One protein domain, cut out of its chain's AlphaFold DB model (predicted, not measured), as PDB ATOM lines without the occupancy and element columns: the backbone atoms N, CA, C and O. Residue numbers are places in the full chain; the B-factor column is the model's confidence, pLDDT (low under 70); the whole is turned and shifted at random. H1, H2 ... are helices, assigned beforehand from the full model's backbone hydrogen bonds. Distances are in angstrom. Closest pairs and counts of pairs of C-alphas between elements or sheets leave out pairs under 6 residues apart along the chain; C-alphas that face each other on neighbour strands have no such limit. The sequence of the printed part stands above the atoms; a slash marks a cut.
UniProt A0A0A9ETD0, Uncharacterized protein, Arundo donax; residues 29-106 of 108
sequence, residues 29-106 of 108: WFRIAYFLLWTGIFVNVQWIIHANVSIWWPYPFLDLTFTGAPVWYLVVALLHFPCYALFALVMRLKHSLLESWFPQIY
ATOM      1  N   TRP A  29     -36.573 -50.436  30.247       65.88
ATOM      2  CA  TRP A  29     -35.872 -49.655  29.225       65.88
ATOM      3  C   TRP A  29     -36.599 -48.377  28.783       65.88
ATOM      4  O   TRP A  29     -35.928 -47.428  28.384       65.88
ATOM      5  N   PHE A  30     -37.931 -48.306  28.902       72.88
ATOM      6  CA  PHE A  30     -38.710 -47.125  28.503       72.88
ATOM      7  C   PHE A  30     -38.352 -45.858  29.295       72.88
ATOM      8  O   PHE A  30     -38.634 -44.751  28.840       72.88
ATOM      9  N   ARG A  31     -37.705 -45.990  30.464       73.38
ATOM     10  CA  ARG A  31     -37.331 -44.850  31.316       73.38
ATOM     11  C   ARG A  31     -36.294 -43.921  30.675       73.38
ATOM     12  O   ARG A  31     -36.165 -42.787  31.127       73.38
ATOM     13  N   ILE A  32     -35.640 -44.338  29.586       74.94
ATOM     14  CA  ILE A  32     -34.798 -43.465  28.751       74.94
ATOM     15  C   ILE A  32     -35.567 -42.242  28.240       74.94
ATOM     16  O   ILE A  32     -34.991 -41.165  28.106       74.94
ATOM     17  N   ALA A  33     -36.879 -42.377  28.020       77.50
ATOM     18  CA  ALA A  33     -37.720 -41.279  27.569       77.50
ATOM     19  C   ALA A  33     -37.724 -40.115  28.568       77.50
ATOM     20  O   ALA A  33     -37.682 -38.966  28.147       77.50
ATOM     21  N   TYR A  34     -37.697 -40.386  29.879       80.31
ATOM     22  CA  TYR A  34     -37.614 -39.327  30.890       80.31
ATOM     23  C   TYR A  34     -36.281 -38.589  30.829       80.31
ATOM     24  O   TYR A  34     -36.255 -37.370  30.958       80.31
ATOM     25  N   PHE A  35     -35.189 -39.317  30.589       76.19
ATOM     26  CA  PHE A  35     -33.863 -38.727  30.453       76.19
ATOM     27  C   PHE A  35     -33.801 -37.795  29.235       76.19
ATOM     28  O   PHE A  35     -33.361 -36.658  29.360       76.19
ATOM     29  N   LEU A  36     -34.332 -38.239  28.090       80.44
ATOM     30  CA  LEU A  36     -34.402 -37.443  26.859       80.44
ATOM     31  C   LEU A  36     -35.368 -36.251  26.966       80.44
ATOM     32  O   LEU A  36     -35.049 -35.158  26.507       80.44
ATOM     33  N   LEU A  37     -36.544 -36.440  27.570       84.31
ATOM     34  CA  LEU A  37     -37.523 -35.366  27.761       84.31
ATOM     35  C   LEU A  37     -36.984 -34.295  28.705       84.31
ATOM     36  O   LEU A  37     -37.111 -33.111  28.414       84.31
ATOM     37  N   TRP A  38     -36.357 -34.699  29.810       80.94
ATOM     38  CA  TRP A  38     -35.780 -33.768  30.772       80.94
ATOM     39  C   TRP A  38     -34.674 -32.919  30.146       80.94
ATOM     40  O   TRP A  38     -34.691 -31.694  30.269       80.94
ATOM     41  N   THR A  39     -33.737 -33.545  29.426       81.38
ATOM     42  CA  THR A  39     -32.653 -32.805  28.768       81.38
ATOM     43  C   THR A  39     -33.168 -31.937  27.627       81.38
ATOM     44  O   THR A  39     -32.735 -30.794  27.495       81.38
ATOM     45  N   GLY A  40     -34.159 -32.415  26.870       85.12
ATOM     46  CA  GLY A  40     -34.861 -31.621  25.866       85.12
ATOM     47  C   GLY A  40     -35.511 -30.371  26.463       85.12
ATOM     48  O   GLY A  40     -35.262 -29.268  25.979       85.12
ATOM     49  N   ILE A  41     -36.296 -30.512  27.535       88.12
ATOM     50  CA  ILE A  41     -36.941 -29.385  28.230       88.12
ATOM     51  C   ILE A  41     -35.887 -28.389  28.725       88.12
ATOM     52  O   ILE A  41     -36.028 -27.190  28.490       88.12
ATOM     53  N   PHE A  42     -34.815 -28.877  29.351       84.00
ATOM     54  CA  PHE A  42     -33.725 -28.037  29.843       84.00
ATOM     55  C   PHE A  42     -33.091 -27.195  28.727       84.00
ATOM     56  O   PHE A  42     -32.985 -25.975  28.864       84.00
ATOM     57  N   VAL A  43     -32.736 -27.819  27.597       83.88
ATOM     58  CA  VAL A  43     -32.164 -27.110  26.442       83.88
ATOM     59  C   VAL A  43     -33.148 -26.070  25.901       83.88
ATOM     60  O   VAL A  43     -32.754 -24.929  25.681       83.88
ATOM     61  N   ASN A  44     -34.431 -26.413  25.745       86.62
ATOM     62  CA  ASN A  44     -35.448 -25.476  25.251       86.62
ATOM     63  C   ASN A  44     -35.609 -24.253  26.168       86.62
ATOM     64  O   ASN A  44     -35.633 -23.122  25.688       86.62
ATOM     65  N   VAL A  45     -35.677 -24.456  27.488       87.94
ATOM     66  CA  VAL A  45     -35.766 -23.355  28.462       87.94
ATOM     67  C   VAL A  45     -34.532 -22.459  28.381       87.94
ATOM     68  O   VAL A  45     -34.663 -21.236  28.343       87.94
ATOM     69  N   GLN A  46     -33.340 -23.052  28.303       83.62
ATOM     70  CA  GLN A  46     -32.096 -22.299  28.190       83.62
ATOM     71  C   GLN A  46     -32.072 -21.449  26.908       83.62
ATOM     72  O   GLN A  46     -31.751 -20.264  26.967       83.62
ATOM     73  N   TRP A  47     -32.501 -22.005  25.774       84.12
ATOM     74  CA  TRP A  47     -32.647 -21.266  24.517       84.12
ATOM     75  C   TRP A  47     -33.615 -20.090  24.619       84.12
ATOM     76  O   TRP A  47     -33.285 -18.992  24.178       84.12
ATOM     77  N   ILE A  48     -34.789 -20.299  25.225       88.25
ATOM     78  CA  ILE A  48     -35.780 -19.236  25.430       88.25
ATOM     79  C   ILE A  48     -35.166 -18.102  26.258       88.25
ATOM     80  O   ILE A  48     -35.302 -16.937  25.890       88.25
ATOM     81  N   ILE A  49     -34.454 -18.414  27.342       87.25
ATOM     82  CA  ILE A  49     -33.806 -17.395  28.179       87.25
ATOM     83  C   ILE A  49     -32.755 -16.621  27.376       87.25
ATOM     84  O   ILE A  49     -32.793 -15.394  27.379       87.25
ATOM     85  N   HIS A  50     -31.869 -17.308  26.650       83.56
ATOM     86  CA  HIS A  50     -30.840 -16.664  25.824       83.56
ATOM     87  C   HIS A  50     -31.422 -15.806  24.691       83.56
ATOM     88  O   HIS A  50     -30.827 -14.797  24.322       83.56
ATOM     89  N   ALA A  51     -32.588 -16.173  24.152       83.69
ATOM     90  CA  ALA A  51     -33.277 -15.375  23.141       83.69
ATOM     91  C   ALA A  51     -33.864 -14.069  23.708       83.69
ATOM     92  O   ALA A  51     -33.993 -13.090  22.977       83.69
ATOM     93  N   ASN A  52     -34.218 -14.044  24.997       86.38
ATOM     94  CA  ASN A  52     -34.821 -12.879  25.655       86.38
ATOM     95  C   ASN A  52     -33.799 -12.025  26.423       86.38
ATOM     96  O   ASN A  52     -34.017 -10.831  26.619       86.38
ATOM     97  N   VAL A  53     -32.698 -12.624  26.880       85.75
ATOM     98  CA  VAL A  53     -31.677 -11.976  27.704       85.75
ATOM     99  C   VAL A  53     -30.293 -12.372  27.198       85.75
ATOM    100  O   VAL A  53     -29.960 -13.553  27.120       85.75
ATOM    101  N   SER A  54     -29.452 -11.376  26.913       77.06
ATOM    102  CA  SER A  54     -28.061 -11.593  26.497       77.06
ATOM    103  C   SER A  54     -27.192 -12.004  27.690       77.06
ATOM    104  O   SER A  54     -26.481 -11.187  28.276       77.06
ATOM    105  N   ILE A  55     -27.252 -13.283  28.051       82.25
ATOM    106  CA  ILE A  55     -26.342 -13.935  29.001       82.25
ATOM    107  C   ILE A  55     -25.324 -14.805  28.252       82.25
ATOM    108  O   ILE A  55     -25.586 -15.291  27.152       82.25
ATOM    109  N   TRP A  56     -24.146 -15.009  28.845       77.31
ATOM    110  CA  TRP A  56     -23.107 -15.878  28.281       77.31
ATOM    111  C   TRP A  56     -23.500 -17.359  28.387       77.31
ATOM    112  O   TRP A  56     -24.040 -17.786  29.410       77.31
ATOM    113  N   TRP A  57     -23.235 -18.147  27.338       75.12
ATOM    114  CA  TRP A  57     -23.520 -19.583  27.334       75.12
ATOM    115  C   TRP A  57     -22.585 -20.326  28.294       75.12
ATOM    116  O   TRP A  57     -21.377 -20.276  28.085       75.12
ATOM    117  N   PRO A  58     -23.093 -21.121  29.257       74.56
ATOM    118  CA  PRO A  58     -22.241 -21.958  30.109       74.56
ATOM    119  C   PRO A  58     -21.375 -22.943  29.306       74.56
ATOM    120  O   PRO A  58     -20.305 -23.349  29.760       74.56
ATOM    121  N   TYR A  59     -21.829 -23.298  28.100       77.62
ATOM    122  CA  TYR A  59     -21.144 -24.167  27.154       77.62
ATOM    123  C   TYR A  59     -20.978 -23.446  25.806       77.62
ATOM    124  O   TYR A  59     -21.913 -23.440  25.007       77.62
ATOM    125  N   PRO A  60     -19.808 -22.852  25.513       75.06
ATOM    126  CA  PRO A  60     -19.607 -22.035  24.311       75.06
ATOM    127  C   PRO A  60     -19.711 -22.824  22.995       75.06
ATOM    128  O   PRO A  60     -19.970 -22.248  21.948       75.06
ATOM    129  N   PHE A  61     -19.561 -24.151  23.028       78.19
ATOM    130  CA  PHE A  61     -19.766 -25.023  21.863       78.19
ATOM    131  C   PHE A  61     -21.248 -25.240  21.503       78.19
ATOM    132  O   PHE A  61     -21.542 -25.793  20.445       78.19
ATOM    133  N   LEU A  62     -22.170 -24.817  22.375       76.12
ATOM    134  CA  LEU A  62     -23.613 -24.776  22.118       76.12
ATOM    135  C   LEU A  62     -24.080 -23.379  21.685       76.12
ATOM    136  O   LEU A  62     -25.273 -23.159  21.521       76.12
ATOM    137  N   ASP A  63     -23.168 -22.425  21.510       80.81
ATOM    138  CA  ASP A  63     -23.533 -21.100  21.025       80.81
ATOM    139  C   ASP A  63     -24.003 -21.176  19.563       80.81
ATOM    140  O   ASP A  63     -23.306 -21.695  18.698       80.81
ATOM    141  N   LEU A  64     -25.177 -20.619  19.277       75.06
ATOM    142  CA  LEU A  64     -25.757 -20.465  17.941       75.06
ATOM    143  C   LEU A  64     -24.830 -19.790  16.924       75.06
ATOM    144  O   LEU A  64     -24.932 -20.050  15.727       75.06
ATOM    145  N   THR A  65     -23.952 -18.902  17.391       81.75
ATOM    146  CA  THR A  65     -22.986 -18.201  16.537       81.75
ATOM    147  C   THR A  65     -21.858 -19.115  16.058       81.75
ATOM    148  O   THR A  65     -21.179 -18.812  15.076       81.75
ATOM    149  N   PHE A  66     -21.667 -20.261  16.717       83.06
ATOM    150  CA  PHE A  66     -20.680 -21.254  16.343       83.06
ATOM    151  C   PHE A  66     -21.224 -22.169  15.240       83.06
ATOM    152  O   PHE A  66     -22.166 -22.934  15.438       83.06
ATOM    153  N   THR A  67     -20.571 -22.174  14.076       86.12
ATOM    154  CA  THR A  67     -20.972 -22.978  12.906       86.12
ATOM    155  C   THR A  67     -21.084 -24.480  13.203       86.12
ATOM    156  O   THR A  67     -21.868 -25.185  12.572       86.12
ATOM    157  N   GLY A  68     -20.318 -24.990  14.174       85.50
ATOM    158  CA  GLY A  68     -20.357 -26.395  14.591       85.50
ATOM    159  C   GLY A  68     -21.407 -26.725  15.659       85.50
ATOM    160  O   GLY A  68     -21.491 -27.881  16.070       85.50
ATOM    161  N   ALA A  69     -22.204 -25.759  16.124       82.62
ATOM    162  CA  ALA A  69     -23.177 -25.979  17.193       82.62
ATOM    163  C   ALA A  69     -24.213 -27.072  16.870       82.62
ATOM    164  O   ALA A  69     -24.434 -27.925  17.732       82.62
ATOM    165  N   PRO A  70     -24.786 -27.170  15.646       84.06
ATOM    166  CA  PRO A  70     -25.716 -28.250  15.304       84.06
ATOM    167  C   PRO A  70     -25.111 -29.647  15.486       84.06
ATOM    168  O   PRO A  70     -25.784 -30.568  15.950       84.06
ATOM    169  N   VAL A  71     -23.820 -29.799  15.173       88.00
ATOM    170  CA  VAL A  71     -23.094 -31.062  15.356       88.00
ATOM    171  C   VAL A  71     -22.944 -31.370  16.841       88.00
ATOM    172  O   VAL A  71     -23.184 -32.501  17.247       88.00
ATOM    173  N   TRP A  72     -22.620 -30.378  17.674       86.44
ATOM    174  CA  TRP A  72     -22.533 -30.572  19.122       86.44
ATOM    175  C   TRP A  72     -23.873 -30.932  19.758       86.44
ATOM    176  O   TRP A  72     -23.904 -31.829  20.596       86.44
ATOM    177  N   TYR A  73     -24.981 -30.320  19.332       84.50
ATOM    178  CA  TYR A  73     -26.317 -30.731  19.779       84.50
ATOM    179  C   TYR A  73     -26.605 -32.194  19.433       84.50
ATOM    180  O   TYR A  73     -27.096 -32.943  20.279       84.50
ATOM    181  N   LEU A  74     -26.243 -32.622  18.220       85.94
ATOM    182  CA  LEU A  74     -26.403 -34.006  17.779       85.94
ATOM    183  C   LEU A  74     -25.502 -34.956  18.582       85.94
ATOM    184  O   LEU A  74     -25.976 -35.981  19.063       85.94
ATOM    185  N   VAL A  75     -24.231 -34.608  18.792       88.38
ATOM    186  CA  VAL A  75     -23.286 -35.397  19.598       88.38
ATOM    187  C   VAL A  75     -23.778 -35.539  21.035       88.38
ATOM    188  O   VAL A  75     -23.786 -36.646  21.567       88.38
ATOM    189  N   VAL A  76     -24.240 -34.453  21.659       85.25
ATOM    190  CA  VAL A  76     -24.801 -34.487  23.013       85.25
ATOM    191  C   VAL A  76     -26.028 -35.391  23.049       85.25
ATOM    192  O   VAL A  76     -26.091 -36.263  23.910       85.25
ATOM    193  N   ALA A  77     -26.956 -35.267  22.096       85.00
ATOM    194  CA  ALA A  77     -28.118 -36.149  22.003       85.00
ATOM    195  C   ALA A  77     -27.711 -37.626  21.841       85.00
ATOM    196  O   ALA A  77     -28.242 -38.493  22.534       85.00
ATOM    197  N   LEU A  78     -26.720 -37.915  20.994       86.62
ATOM    198  CA  LEU A  78     -26.213 -39.270  20.796       86.62
ATOM    199  C   LEU A  78     -25.516 -39.831  22.033       86.62
ATOM    200  O   LEU A  78     -25.675 -41.015  22.307       86.62
ATOM    201  N   LEU A  79     -24.803 -39.013  22.812       86.44
ATOM    202  CA  LEU A  79     -24.137 -39.436  24.049       86.44
ATOM    203  C   LEU A  79     -25.118 -39.905  25.135       86.44
ATOM    204  O   LEU A  79     -24.730 -40.688  26.002       86.44
ATOM    205  N   HIS A  80     -26.397 -39.524  25.068       82.19
ATOM    206  CA  HIS A  80     -27.403 -40.017  26.015       82.19
ATOM    207  C   HIS A  80     -27.621 -41.530  25.881       82.19
ATOM    208  O   HIS A  80     -27.843 -42.201  26.887       82.19
ATOM    209  N   PHE A  81     -27.507 -42.086  24.671       82.12
ATOM    210  CA  PHE A  81     -27.673 -43.521  24.428       82.12
ATOM    211  C   PHE A  81     -26.600 -44.384  25.114       82.12
ATOM    212  O   PHE A  81     -26.984 -45.256  25.894       82.12
ATOM    213  N   PRO A  82     -25.281 -44.179  24.903       83.75
ATOM    214  CA  PRO A  82     -24.251 -44.954  25.585       83.75
ATOM    215  C   PRO A  82     -24.231 -44.687  27.094       83.75
ATOM    216  O   PRO A  82     -24.039 -45.630  27.858       83.75
ATOM    217  N   CYS A  83     -24.491 -43.455  27.553       81.50
ATOM    218  CA  CYS A  83     -24.599 -43.166  28.987       81.50
ATOM    219  C   CYS A  83     -25.755 -43.938  29.640       81.50
ATOM    220  O   CYS A  83     -25.576 -44.551  30.693       81.50
ATOM    221  N   TYR A  84     -26.923 -43.964  28.996       80.62
ATOM    222  CA  TYR A  84     -28.062 -44.739  29.476       80.62
ATOM    223  C   TYR A  84     -27.803 -46.246  29.403       80.62
ATOM    224  O   TYR A  84     -28.136 -46.970  30.338       80.62
ATOM    225  N   ALA A  85     -27.178 -46.727  28.326       80.62
ATOM    226  CA  ALA A  85     -26.820 -48.134  28.176       80.62
ATOM    227  C   ALA A  85     -25.854 -48.592  29.278       80.62
ATOM    228  O   ALA A  85     -26.058 -49.658  29.856       80.62
ATOM    229  N   LEU A  86     -24.852 -47.774  29.619       83.06
ATOM    230  CA  LEU A  86     -23.936 -48.043  30.727       83.06
ATOM    231  C   LEU A  86     -24.683 -48.102  32.064       83.06
ATOM    232  O   LEU A  86     -24.497 -49.046  32.827       83.06
ATOM    233  N   PHE A  87     -25.570 -47.140  32.331       80.44
ATOM    234  CA  PHE A  87     -26.386 -47.136  33.547       80.44
ATOM    235  C   PHE A  87     -27.292 -48.375  33.638       80.44
ATOM    236  O   PHE A  87     -27.332 -49.054  34.665       80.44
ATOM    237  N   ALA A  88     -27.968 -48.732  32.544       77.81
ATOM    238  CA  ALA A  88     -28.798 -49.930  32.465       77.81
ATOM    239  C   ALA A  88     -27.977 -51.217  32.661       77.81
ATOM    240  O   ALA A  88     -28.450 -52.154  33.307       77.81
ATOM    241  N   LEU A  89     -26.745 -51.265  32.145       80.50
ATOM    242  CA  LEU A  89     -25.821 -52.382  32.335       80.50
ATOM    243  C   LEU A  89     -25.404 -52.521  33.803       80.50
ATOM    244  O   LEU A  89     -25.472 -53.623  34.341       80.50
ATOM    245  N   VAL A  90     -25.063 -51.419  34.474       79.56
ATOM    246  CA  VAL A  90     -24.763 -51.412  35.916       79.56
ATOM    247  C   VAL A  90     -25.958 -51.919  36.725       79.56
ATOM    248  O   VAL A  90     -25.790 -52.769  37.597       79.56
ATOM    249  N   MET A  91     -27.174 -51.475  36.400       76.62
ATOM    250  CA  MET A  91     -28.391 -51.935  37.078       76.62
ATOM    251  C   MET A  91     -28.659 -53.429  36.866       76.62
ATOM    252  O   MET A  91     -29.034 -54.124  37.811       76.62
ATOM    253  N   ARG A  92     -28.435 -53.945  35.650       74.62
ATOM    254  CA  ARG A  92     -28.548 -55.383  35.359       74.62
ATOM    255  C   ARG A  92     -27.512 -56.199  36.122       74.62
ATOM    256  O   ARG A  92     -27.882 -57.181  36.755       74.62
ATOM    257  N   LEU A  93     -26.249 -55.767  36.112       79.12
ATOM    258  CA  LEU A  93     -25.181 -56.414  36.875       79.12
ATOM    259  C   LEU A  93     -25.506 -56.430  38.368       79.12
ATOM    260  O   LEU A  93     -25.355 -57.466  39.005       79.12
ATOM    261  N   LYS A  94     -26.018 -55.322  38.917       76.56
ATOM    262  CA  LYS A  94     -26.468 -55.260  40.311       76.56
ATOM    263  C   LYS A  94     -27.532 -56.313  40.603       76.56
ATOM    264  O   LYS A  94     -27.426 -57.008  41.606       76.56
ATOM    265  N   HIS A  95     -28.549 -56.422  39.751       73.19
ATOM    266  CA  HIS A  95     -29.633 -57.380  39.952       73.19
ATOM    267  C   HIS A  95     -29.115 -58.821  39.930       73.19
ATOM    268  O   HIS A  95     -29.354 -59.555  40.881       73.19
ATOM    269  N   SER A  96     -28.303 -59.183  38.932       72.31
ATOM    270  CA  SER A  96     -27.708 -60.523  38.839       72.31
ATOM    271  C   SER A  96     -26.753 -60.840  39.997       72.31
ATOM    272  O   SER A  96     -26.734 -61.966  40.489       72.31
ATOM    273  N   LEU A  97     -25.973 -59.861  40.469       76.25
ATOM    274  CA  LEU A  97     -25.121 -60.030  41.648       76.25
ATOM    275  C   LEU A  97     -25.961 -60.206  42.918       76.25
ATOM    276  O   LEU A  97     -25.682 -61.106  43.700       76.25
ATOM    277  N   LEU A  98     -27.010 -59.406  43.117       71.12
ATOM    278  CA  LEU A  98     -27.901 -59.538  44.273       71.12
ATOM    279  C   LEU A  98     -28.637 -60.884  44.288       71.12
ATOM    280  O   LEU A  98     -28.711 -61.502  45.346       71.12
ATOM    281  N   GLU A  99     -29.119 -61.367  43.137       68.88
ATOM    282  CA  GLU A  99     -29.708 -62.709  43.011       68.88
ATOM    283  C   GLU A  99     -28.695 -63.807  43.365       68.88
ATOM    284  O   GLU A  99     -29.017 -64.735  44.104       68.88
ATOM    285  N   SER A 100     -27.450 -63.686  42.890       71.31
ATOM    286  CA  SER A 100     -26.395 -64.665  43.169       71.31
ATOM    287  C   SER A 100     -25.917 -64.649  44.624       71.31
ATOM    288  O   SER A 100     -25.521 -65.697  45.133       71.31
ATOM    289  N   TRP A 101     -25.892 -63.487  45.283       70.06
ATOM    290  CA  TRP A 101     -25.370 -63.333  46.648       70.06
ATOM    291  C   TRP A 101     -26.441 -63.586  47.715       70.06
ATOM    292  O   TRP A 101     -26.114 -64.042  48.809       70.06
ATOM    293  N   PHE A 102     -27.717 -63.342  47.400       68.06
ATOM    294  CA  PHE A 102     -28.846 -63.560  48.308       68.06
ATOM    295  C   PHE A 102     -29.946 -64.424  47.668       68.06
ATOM    296  O   PHE A 102     -31.096 -63.984  47.563       68.06
ATOM    297  N   PRO A 103     -29.648 -65.688  47.310       62.56
ATOM    298  CA  PRO A 103     -30.629 -66.579  46.690       62.56
ATOM    299  C   PRO A 103     -31.850 -66.834  47.591       62.56
ATOM    300  O   PRO A 103     -32.935 -67.103  47.097       62.56
ATOM    301  N   GLN A 104     -31.698 -66.697  48.915       58.12
ATOM    302  CA  GLN A 104     -32.733 -66.967  49.924       58.12
ATOM    303  C   GLN A 104     -33.865 -65.920  49.984       58.12
ATOM    304  O   GLN A 104     -34.929 -66.223  50.508       58.12
ATOM    305  N   ILE A 105     -33.662 -64.702  49.464       54.97
ATOM    306  CA  ILE A 105     -34.686 -63.632  49.470       54.97
ATOM    307  C   ILE A 105     -35.524 -63.662  48.174       54.97
ATOM    308  O   ILE A 105     -36.628 -63.125  48.131       54.97
ATOM    309  N   TYR A 106     -35.018 -64.329  47.131       53.44
ATOM    310  CA  TYR A 106     -35.615 -64.395  45.790       53.44
ATOM    311  C   TYR A 106     -36.192 -65.772  45.427       53.44
ATOM    312  O   TYR A 106     -36.567 -65.993  44.276       53.44
TER     313      TYR A 106
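What this domain is: This is residues 29 to 106 of the 108 residues of an uncharacterized protein of Arundo donax (UniProt A0A0A9ETD0). A long, loose helical hairpin: H1 and the longer H2 come together where H1 begins and spread apart toward the loop that joins them. Beyond H1, residues 89 to 97 and 99 to 105 stick out as an arm. The printed part has 78 residues with two named helices, H1 then H2, and no named strand; it is all helix and extended, with a radius of gyration of the C-alphas of 18.7 A and spans of 60 by 22 by 19 A.

Where its parts are: H1, residues 29 to 52, begins at C-alpha 29 (-35.872, -49.655, 29.225) and is 37.0 A long. H2, residues 69 to 101, is 47.6 A long and ends at C-alpha 101 (-25.370, -63.333, 46.648).

How they stand to each other: H1 touches H2 with residues 29 to 36 alone, and H2 touches H1 with residues 80 to 88 alone. Their closest C-alphas, of Ile 32 and Tyr 84, are 6.9 A apart. They run opposite ways at a shallow tilt of 32 degrees. O i to N i+4 pairs within hydrogen-bond range number 17 of 20 in H1 and 27 of 29 in H2.

The domain as a whole: The farthest C-alphas, of Ser 54 and Gln 104, are 60.3 A apart. The printed part has no cut; the link, residues 53 to 68, is long. Residues 29, 99 and 102 to 106 have pLDDT under 70.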